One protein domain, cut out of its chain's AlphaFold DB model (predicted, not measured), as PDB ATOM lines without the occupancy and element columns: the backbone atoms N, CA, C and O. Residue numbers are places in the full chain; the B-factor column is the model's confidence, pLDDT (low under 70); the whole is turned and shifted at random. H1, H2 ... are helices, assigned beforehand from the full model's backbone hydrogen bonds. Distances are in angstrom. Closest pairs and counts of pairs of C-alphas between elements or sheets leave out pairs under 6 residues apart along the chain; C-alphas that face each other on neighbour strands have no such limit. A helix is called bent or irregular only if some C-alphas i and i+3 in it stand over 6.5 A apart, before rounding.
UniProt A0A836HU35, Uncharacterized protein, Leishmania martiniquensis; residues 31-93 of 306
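This is residues 31 to 93 of the 306 residues of an uncharacterized protein of Leishmania martiniquensis (UniProt A0A836HU35). Two long helices, H1 and then the shorter H2, run side by side in opposite ways with a narrow gap between them, joined at one end by a loop, like a long U with unequal arms. The arms are near each other without touching, with no pair of their C-alphas within 8 A, and the first residues of H1, 31 to 36, stick out free. The printed part has 63 residues, with two named helices in the order H1, H2 and no named strand; the class is all helix. It is only just loose, close to extended, with a radius of gyration of the C-alphas of 15.8 A, and its outline is a rod spanning 52 by 20 by 9 A.

H1, residues 31 to 65, and H2, residues 72 to 93, are near each other: 7 pairs of their C-alphas lie within 10 A, and the closest two are 8.4 A apart. The six residues between them make a short link. Residues 52 to 58 of H1 stand free, and so do residues 71 to 81, of which 72 to 81 belong to H2. In H1 and H2 every O i to N i+4 pair is within hydrogen-bond range.

H1 begins at C-alpha 31, (134.045, 138.531, 148.962), and ends at C-alpha 65, (110.372, 139.473, 104.109), a length of 50.7 A. H2 runs 31.8 A from C-alpha 72 at (100.768, 145.860, 117.800) to C-alpha 93 at (117.943, 134.946, 142.243). Neither helix is bent.

The two C-alphas farthest apart are those of Leu 31 and Gly 66, at 52.5 A. The C-alphas of Leu 31 and Glu 93, the first and last printed, are 17.8 A apart. The printed part has no cut and no long link. Its mean pLDDT is 85.8, and the model's confidence is under 70 at residues 66 to 69 and 91 to 93.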
ATOM      1  N   LEU A  31     133.374 138.668 150.258       84.12
ATOM      2  CA  LEU A  31     134.045 138.531 148.962       84.12
ATOM      3  C   LEU A  31     133.384 137.465 148.085       84.12
ATOM      4  O   LEU A  31     133.215 137.692 146.889       84.12
ATOM      5  N   ARG A  32     132.977 136.329 148.664       88.69
ATOM      6  CA  ARG A  32     132.236 135.282 147.948       88.69
ATOM      7  C   ARG A  32     130.914 135.821 147.400       88.69
ATOM      8  O   ARG A  32     130.666 135.692 146.205       88.69
ATOM      9  N   GLN A  33     130.138 136.506 148.236       88.69
ATOM     10  CA  GLN A  33     128.862 137.092 147.826       88.69
ATOM     11  C   GLN A  33     129.047 138.178 146.753       88.69
ATOM     12  O   GLN A  33     128.288 138.241 145.791       88.69
ATOM     13  N   ALA A  34     130.092 139.005 146.861       87.56
ATOM     14  CA  ALA A  34     130.402 140.012 145.846       87.56
ATOM     15  C   ALA A  34     130.762 139.389 144.485       87.56
ATOM     16  O   ALA A  34     130.368 139.921 143.446       87.56
ATOM     17  N   VAL A  35     131.482 138.260 144.476       93.19
ATOM     18  CA  VAL A  35     131.790 137.519 143.242       93.19
ATOM     19  C   VAL A  35     130.521 136.918 142.643       93.19
ATOM     20  O   VAL A  35     130.292 137.077 141.447       93.19
ATOM     21  N   GLU A  36     129.661 136.307 143.457       92.19
ATOM     22  CA  GLU A  36     128.394 135.722 142.998       92.19
ATOM     23  C   GLU A  36     127.460 136.782 142.387       92.19
ATOM     24  O   GLU A  36     126.938 136.586 141.287       92.19
ATOM     25  N   VAL A  37     127.335 137.949 143.029       92.31
ATOM     26  CA  VAL A  37     126.564 139.089 142.500       92.31
ATOM     27  C   VAL A  37     127.173 139.615 141.198       92.31
ATOM     28  O   VAL A  37     126.449 139.899 140.241       92.31
ATOM     29  N   GLN A  38     128.501 139.717 141.118       94.44
ATOM     30  CA  GLN A  38     129.174 140.167 139.900       94.44
ATOM     31  C   GLN A  38     128.984 139.172 138.748       94.44
ATOM     32  O   GLN A  38     128.745 139.574 137.608       94.44
ATOM     33  N   GLU A  39     129.043 137.870 139.022       94.50
ATOM     34  CA  GLU A  39     128.772 136.837 138.028       94.50
ATOM     35  C   GLU A  39     127.316 136.858 137.558       94.50
ATOM     36  O   GLU A  39     127.071 136.772 136.350       94.50
ATOM     37  N   ALA A  40     126.358 137.012 138.477       91.62
ATOM     38  CA  ALA A  40     124.942 137.160 138.150       91.62
ATOM     39  C   ALA A  40     124.706 138.397 137.268       91.62
ATOM     40  O   ALA A  40     124.052 138.308 136.225       91.62
ATOM     41  N   HIS A  41     125.339 139.524 137.605       93.50
ATOM     42  CA  HIS A  41     125.275 140.742 136.805       93.50
ATOM     43  C   HIS A  41     125.837 140.538 135.391       93.50
ATOM     44  O   HIS A  41     125.218 140.939 134.403       93.50
ATOM     45  N   VAL A  42     126.977 139.855 135.256       96.88
ATOM     46  CA  VAL A  42     127.556 139.547 133.941       96.88
ATOM     47  C   VAL A  42     126.650 138.606 133.137       96.88
ATOM     48  O   VAL A  42     126.477 138.817 131.933       96.88
ATOM     49  N   ARG A  43     126.031 137.598 133.769       94.44
ATOM     50  CA  ARG A  43     125.040 136.727 133.110       94.44
ATOM     51  C   ARG A  43     123.848 137.539 132.596       94.44
ATOM     52  O   ARG A  43     123.468 137.378 131.437       94.44
ATOM     53  N   LEU A  44     123.332 138.469 133.402       94.12
ATOM     54  CA  LEU A  44     122.251 139.375 133.007       94.12
ATOM     55  C   LEU A  44     122.647 140.264 131.818       94.12
ATOM     56  O   LEU A  44     121.873 140.419 130.871       94.12
ATOM     57  N   LEU A  45     123.857 140.830 131.828       96.94
ATOM     58  CA  LEU A  45     124.354 141.654 130.722       96.94
ATOM     59  C   LEU A  45     124.473 140.858 129.414       96.94
ATOM     60  O   LEU A  45     124.121 141.385 128.355       96.94
ATOM     61  N   ARG A  46     124.918 139.594 129.473       96.44
ATOM     62  CA  ARG A  46     124.949 138.711 128.294       96.44
ATOM     63  C   ARG A  46     123.544 138.412 127.781       96.44
ATOM     64  O   ARG A  46     123.291 138.642 126.602       96.44
ATOM     65  N   ALA A  47     122.618 138.028 128.661       92.81
ATOM     66  CA  ALA A  47     121.226 137.778 128.285       92.81
ATOM     67  C   ALA A  47     120.579 139.017 127.638       92.81
ATOM     68  O   ALA A  47     119.906 138.925 126.613       92.81
ATOM     69  N   ARG A  48     120.852 140.214 128.176       95.25
ATOM     70  CA  ARG A  48     120.383 141.479 127.591       95.25
ATOM     71  C   ARG A  48     120.970 141.730 126.200       95.25
ATOM     72  O   ARG A  48     120.257 142.214 125.318       95.25
ATOM     73  N   LYS A  49     122.259 141.436 125.997       96.88
ATOM     74  CA  LYS A  49     122.914 141.554 124.685       96.88
ATOM     75  C   LYS A  49     122.286 140.588 123.677       96.88
ATOM     76  O   LYS A  49     121.905 141.024 122.594       96.88
ATOM     77  N   GLU A  50     122.102 139.328 124.054       94.69
ATOM     78  CA  GLU A  50     121.470 138.306 123.212       94.69
ATOM     79  C   GLU A  50     120.028 138.674 122.844       94.69
ATOM     80  O   GLU A  50     119.646 138.576 121.677       94.69
ATOM     81  N   ALA A  51     119.245 139.182 123.803       90.94
ATOM     82  CA  ALA A  51     117.887 139.665 123.557       90.94
ATOM     83  C   ALA A  51     117.869 140.832 122.561       90.94
ATOM     84  O   ALA A  51     117.047 140.856 121.642       90.94
ATOM     85  N   ARG A  52     118.811 141.780 122.690       95.81
ATOM     86  CA  ARG A  52     118.960 142.890 121.737       95.81
ATOM     87  C   ARG A  52     119.304 142.382 120.338       95.81
ATOM     88  O   ARG A  52     118.696 142.825 119.368       95.81
ATOM     89  N   GLU A  53     120.255 141.464 120.221       96.69
ATOM     90  CA  GLU A  53     120.648 140.881 118.934       96.69
ATOM     91  C   GLU A  53     119.516 140.063 118.304       96.69
ATOM     92  O   GLU A  53     119.314 140.124 117.092       96.69
ATOM     93  N   ALA A  54     118.735 139.340 119.109       92.31
ATOM     94  CA  ALA A  54     117.550 138.628 118.648       92.31
ATOM     95  C   ALA A  54     116.481 139.586 118.107       92.31
ATOM     96  O   ALA A  54     115.907 139.318 117.049       92.31
ATOM     97  N   LEU A  55     116.263 140.719 118.782       92.19
ATOM     98  CA  LEU A  55     115.365 141.780 118.326       92.19
ATOM     99  C   LEU A  55     115.833 142.384 117.001       92.19
ATOM    100  O   LEU A  55     115.039 142.509 116.075       92.19
ATOM    101  N   LEU A  56     117.126 142.695 116.873       94.81
ATOM    102  CA  LEU A  56     117.688 143.224 115.628       94.81
ATOM    103  C   LEU A  56     117.562 142.223 114.476       94.81
ATOM    104  O   LEU A  56     117.103 142.595 113.400       94.81
ATOM    105  N   ARG A  57     117.871 140.943 114.712       93.38
ATOM    106  CA  ARG A  57     117.666 139.868 113.725       93.38
ATOM    107  C   ARG A  57     116.196 139.683 113.359       93.38
ATOM    108  O   ARG A  57     115.885 139.259 112.250       93.38
ATOM    109  N   HIS A  58     115.281 139.927 114.290       86.88
ATOM    110  CA  HIS A  58     113.845 139.880 114.030       86.88
ATOM    111  C   HIS A  58     113.395 141.048 113.154       86.88
ATOM    112  O   HIS A  58     112.753 140.822 112.138       86.88
ATOM    113  N   ILE A  59     113.824 142.269 113.480       86.62
ATOM    114  CA  ILE A  59     113.548 143.468 112.678       86.62
ATOM    115  C   ILE A  59     114.123 143.319 111.267       86.62
ATOM    116  O   ILE A  59     113.419 143.567 110.296       86.62
ATOM    117  N   GLN A  60     115.367 142.852 111.133       89.69
ATOM    118  CA  GLN A  60     115.983 142.600 109.826       89.69
ATOM    119  C   GLN A  60     115.205 141.564 109.010       89.69
ATOM    120  O   GLN A  60     115.031 141.755 107.813       89.69
ATOM    121  N   ARG A  61     114.702 140.497 109.646       89.06
ATOM    122  CA  ARG A  61     113.841 139.514 108.971       89.06
ATOM    123  C   ARG A  61     112.520 140.125 108.520       89.06
ATOM    124  O   ARG A  61     112.168 139.917 107.373       89.06
ATOM    125  N   LEU A  62     111.845 140.903 109.366       84.88
ATOM    126  CA  LEU A  62     110.600 141.591 108.994       84.88
ATOM    127  C   LEU A  62     110.807 142.563 107.823       84.88
ATOM    128  O   LEU A  62     109.998 142.610 106.904       84.88
ATOM    129  N   LEU A  63     111.918 143.306 107.828       83.25
ATOM    130  CA  LEU A  63     112.281 144.195 106.723       83.25
ATOM    131  C   LEU A  63     112.606 143.415 105.442       83.25
ATOM    132  O   LEU A  63     112.234 143.851 104.358       83.25
ATOM    133  N   ALA A  64     113.286 142.271 105.556       81.88
ATOM    134  CA  ALA A  64     113.674 141.445 104.413       81.88
ATOM    135  C   ALA A  64     112.503 140.656 103.808       81.88
ATOM    136  O   ALA A  64     112.473 140.466 102.596       81.88
ATOM    137  N   THR A  65     111.548 140.190 104.620       82.19
ATOM    138  CA  THR A  65     110.372 139.473 104.109       82.19
ATOM    139  C   THR A  65     109.309 140.415 103.553       82.19
ATOM    140  O   THR A  65     108.410 139.956 102.857       82.19
ATOM    141  N   GLY A  66     109.413 141.728 103.804       67.00
ATOM    142  CA  GLY A  66     108.434 142.716 103.343       67.00
ATOM    143  C   GLY A  66     107.037 142.493 103.931       67.00
ATOM    144  O   GLY A  66     106.071 143.113 103.483       67.00
ATOM    145  N   ASP A  67     106.924 141.606 104.920       65.31
ATOM    146  CA  ASP A  67     105.662 141.265 105.542       65.31
ATOM    147  C   ASP A  67     105.222 142.408 106.450       65.31
ATOM    148  O   ASP A  67     106.004 142.968 107.223       65.31
ATOM    149  N   SER A  68     103.933 142.733 106.336       62.12
ATOM    150  CA  SER A  68     103.191 143.629 107.216       62.12
ATOM    151  C   SER A  68     103.717 143.546 108.646       62.12
ATOM    152  O   SER A  68     103.611 142.496 109.281       62.12
ATOM    153  N   ILE A  69     104.243 144.676 109.130       68.25
ATOM    154  CA  ILE A  69     104.649 144.940 110.515       68.25
ATOM    155  C   ILE A  69     103.725 144.153 111.449       68.25
ATOM    156  O   ILE A  69     102.503 144.314 111.375       68.25
ATOM    157  N   GLU A  70     104.302 143.257 112.259       70.25
ATOM    158  CA  GLU A  70     103.553 142.441 113.220       70.25
ATOM    159  C   GLU A  70     102.524 143.318 113.945       70.25
ATOM    160  O   GLU A  70     102.836 144.444 114.348       70.25
ATOM    161  N   SER A  71     101.288 142.828 114.090       77.81
ATOM    162  CA  SER A  71     100.238 143.607 114.744       77.81
ATOM    163  C   SER A  71     100.705 144.045 116.133       77.81
ATOM    164  O   SER A  71     101.386 143.299 116.843       77.81
ATOM    165  N   HIS A  72     100.353 145.270 116.524       75.75
ATOM    166  CA  HIS A  72     100.768 145.860 117.800       75.75
ATOM    167  C   HIS A  72     100.529 144.906 118.987       75.75
ATOM    168  O   HIS A  72     101.388 144.761 119.856       75.75
ATOM    169  N   ASP A  73      99.420 144.165 118.958       83.06
ATOM    170  CA  ASP A  73      99.059 143.173 119.971       83.06
ATOM    171  C   ASP A  73     100.059 142.007 120.078       83.06
ATOM    172  O   ASP A  73     100.359 141.548 121.183       83.06
ATOM    173  N   ALA A  74     100.629 141.549 118.957       83.31
ATOM    174  CA  ALA A  74     101.628 140.479 118.943       83.31
ATOM    175  C   ALA A  74     102.955 140.933 119.571       83.31
ATOM    176  O   ALA A  74     103.583 140.182 120.326       83.31
ATOM    177  N   VAL A  75     103.354 142.182 119.313       81.88
ATOM    178  CA  VAL A  75     104.548 142.786 119.921       81.88
ATOM    179  C   VAL A  75     104.337 142.985 121.422       81.88
ATOM    180  O   VAL A  75     105.193 142.591 122.214       81.88
ATOM    181  N   VAL A  76     103.176 143.508 121.835       86.25
ATOM    182  CA  VAL A  76     102.820 143.677 123.256       86.25
ATOM    183  C   VAL A  76     102.822 142.339 123.994       86.25
ATOM    184  O   VAL A  76     103.363 142.250 125.096       86.25
ATOM    185  N   HIS A  77     102.274 141.278 123.393       91.19
ATOM    186  CA  HIS A  77     102.301 139.943 123.994       91.19
ATOM    187  C   HIS A  77     103.736 139.433 124.182       91.19
ATOM    188  O   HIS A  77     104.069 138.890 125.236       91.19
ATOM    189  N   ARG A  78     104.610 139.642 123.189       85.44
ATOM    190  CA  ARG A  78     106.013 139.212 123.256       85.44
ATOM    191  C   ARG A  78     106.810 139.992 124.307       85.44
ATOM    192  O   ARG A  78     107.614 139.396 125.017       85.44
ATOM    193  N   VAL A  79     106.551 141.294 124.452       89.12
ATOM    194  CA  VAL A  79     107.152 142.122 125.513       89.12
ATOM    195  C   VAL A  79     106.684 141.658 126.891       89.12
ATOM    196  O   VAL A  79     107.525 141.395 127.742       89.12
ATOM    197  N   ARG A  80     105.376 141.444 127.094       90.50
ATOM    198  CA  ARG A  80     104.847 140.912 128.367       90.50
ATOM    199  C   ARG A  80     105.415 139.538 128.711       90.50
ATOM    200  O   ARG A  80     105.664 139.246 129.877       90.50
ATOM    201  N   GLN A  81     105.626 138.689 127.707       91.50
ATOM    202  CA  GLN A  81     106.273 137.396 127.901       91.50
ATOM    203  C   GLN A  81     107.732 137.562 128.353       91.50
ATOM    204  O   GLN A  81     108.134 136.938 129.332       91.50
ATOM    205  N   ALA A  82     108.499 138.430 127.690       84.56
ATOM    206  CA  ALA A  82     109.882 138.716 128.073       84.56
ATOM    207  C   ALA A  82     109.981 139.339 129.480       84.56
ATOM    208  O   ALA A  82     110.874 138.992 130.249       84.56
ATOM    209  N   GLU A  83     109.038 140.209 129.851       89.75
ATOM    210  CA  GLU A  83     108.920 140.757 131.208       89.75
ATOM    211  C   GLU A  83     108.627 139.658 132.238       89.75
ATOM    212  O   GLU A  83     109.264 139.608 133.290       89.75
ATOM    213  N   ALA A  84     107.714 138.732 131.932       88.00
ATOM    214  CA  ALA A  84     107.418 137.601 132.807       88.00
ATOM    215  C   ALA A  84     108.629 136.665 132.984       88.00
ATOM    216  O   ALA A  84     108.856 136.150 134.079       88.00
ATOM    217  N   GLU A  85     109.422 136.450 131.934       86.69
ATOM    218  CA  GLU A  85     110.670 135.678 132.004       86.69
ATOM    219  C   GLU A  85     111.746 136.399 132.828       86.69
ATOM    220  O   GLU A  85     112.410 135.772 133.654       86.69
ATOM    221  N   LEU A  86     111.857 137.724 132.695       81.75
ATOM    222  CA  LEU A  86     112.750 138.540 133.518       81.75
ATOM    223  C   LEU A  86     112.365 138.478 135.002       81.75
ATOM    224  O   LEU A  86     113.234 138.295 135.853       81.75
ATOM    225  N   HIS A  87     111.068 138.553 135.317       83.56
ATOM    226  CA  HIS A  87     110.583 138.379 136.685       83.56
ATOM    227  C   HIS A  87     110.909 136.989 137.241       83.56
ATOM    228  O   HIS A  87     111.341 136.884 138.386       83.56
ATOM    229  N   LYS A  88     110.772 135.922 136.443       83.81
ATOM    230  CA  LYS A  88     111.156 134.563 136.868       83.81
ATOM    231  C   LYS A  88     112.642 134.460 137.206       83.81
ATOM    232  O   LYS A  88     112.982 133.856 138.215       83.81
ATOM    233  N   LEU A  89     113.516 135.078 136.412       74.88
ATOM    234  CA  LEU A  89     114.956 135.084 136.687       74.88
ATOM    235  C   LEU A  89     115.303 135.899 137.943       74.88
ATOM    236  O   LEU A  89     116.102 135.447 138.756       74.88
ATOM    237  N   GLN A  90     114.652 137.048 138.149       76.19
ATOM    238  CA  GLN A  90     114.820 137.859 139.364       76.19
ATOM    239  C   GLN A  90     114.307 137.164 140.634       76.19
ATOM    240  O   GLN A  90     114.789 137.444 141.730       76.19
ATOM    241  N   HIS A  91     113.298 136.299 140.512       67.06
ATOM    242  CA  HIS A  91     112.802 135.500 141.629       67.06
ATOM    243  C   HIS A  91     113.657 134.257 141.877       67.06
ATOM    244  O   HIS A  91     113.918 133.966 143.035       67.06
ATOM    245  N   ALA A  92     114.186 133.607 140.837       64.31
ATOM    246  CA  ALA A  92     115.174 132.538 140.998       64.31
ATOM    247  C   ALA A  92     116.451 133.030 141.712       64.31
ATOM    248  O   ALA A  92     117.022 132.301 142.511       64.31
ATOM    249  N   GLU A  93     116.848 134.292 141.501       56.66
ATOM    250  CA  GLU A  93     117.943 134.946 142.243       56.66
ATOM    251  C   GLU A  93     117.609 135.187 143.732       56.66
ATOM    252  O   GLU A  93     118.511 135.303 144.554       56.66
TER     253      GLU A  93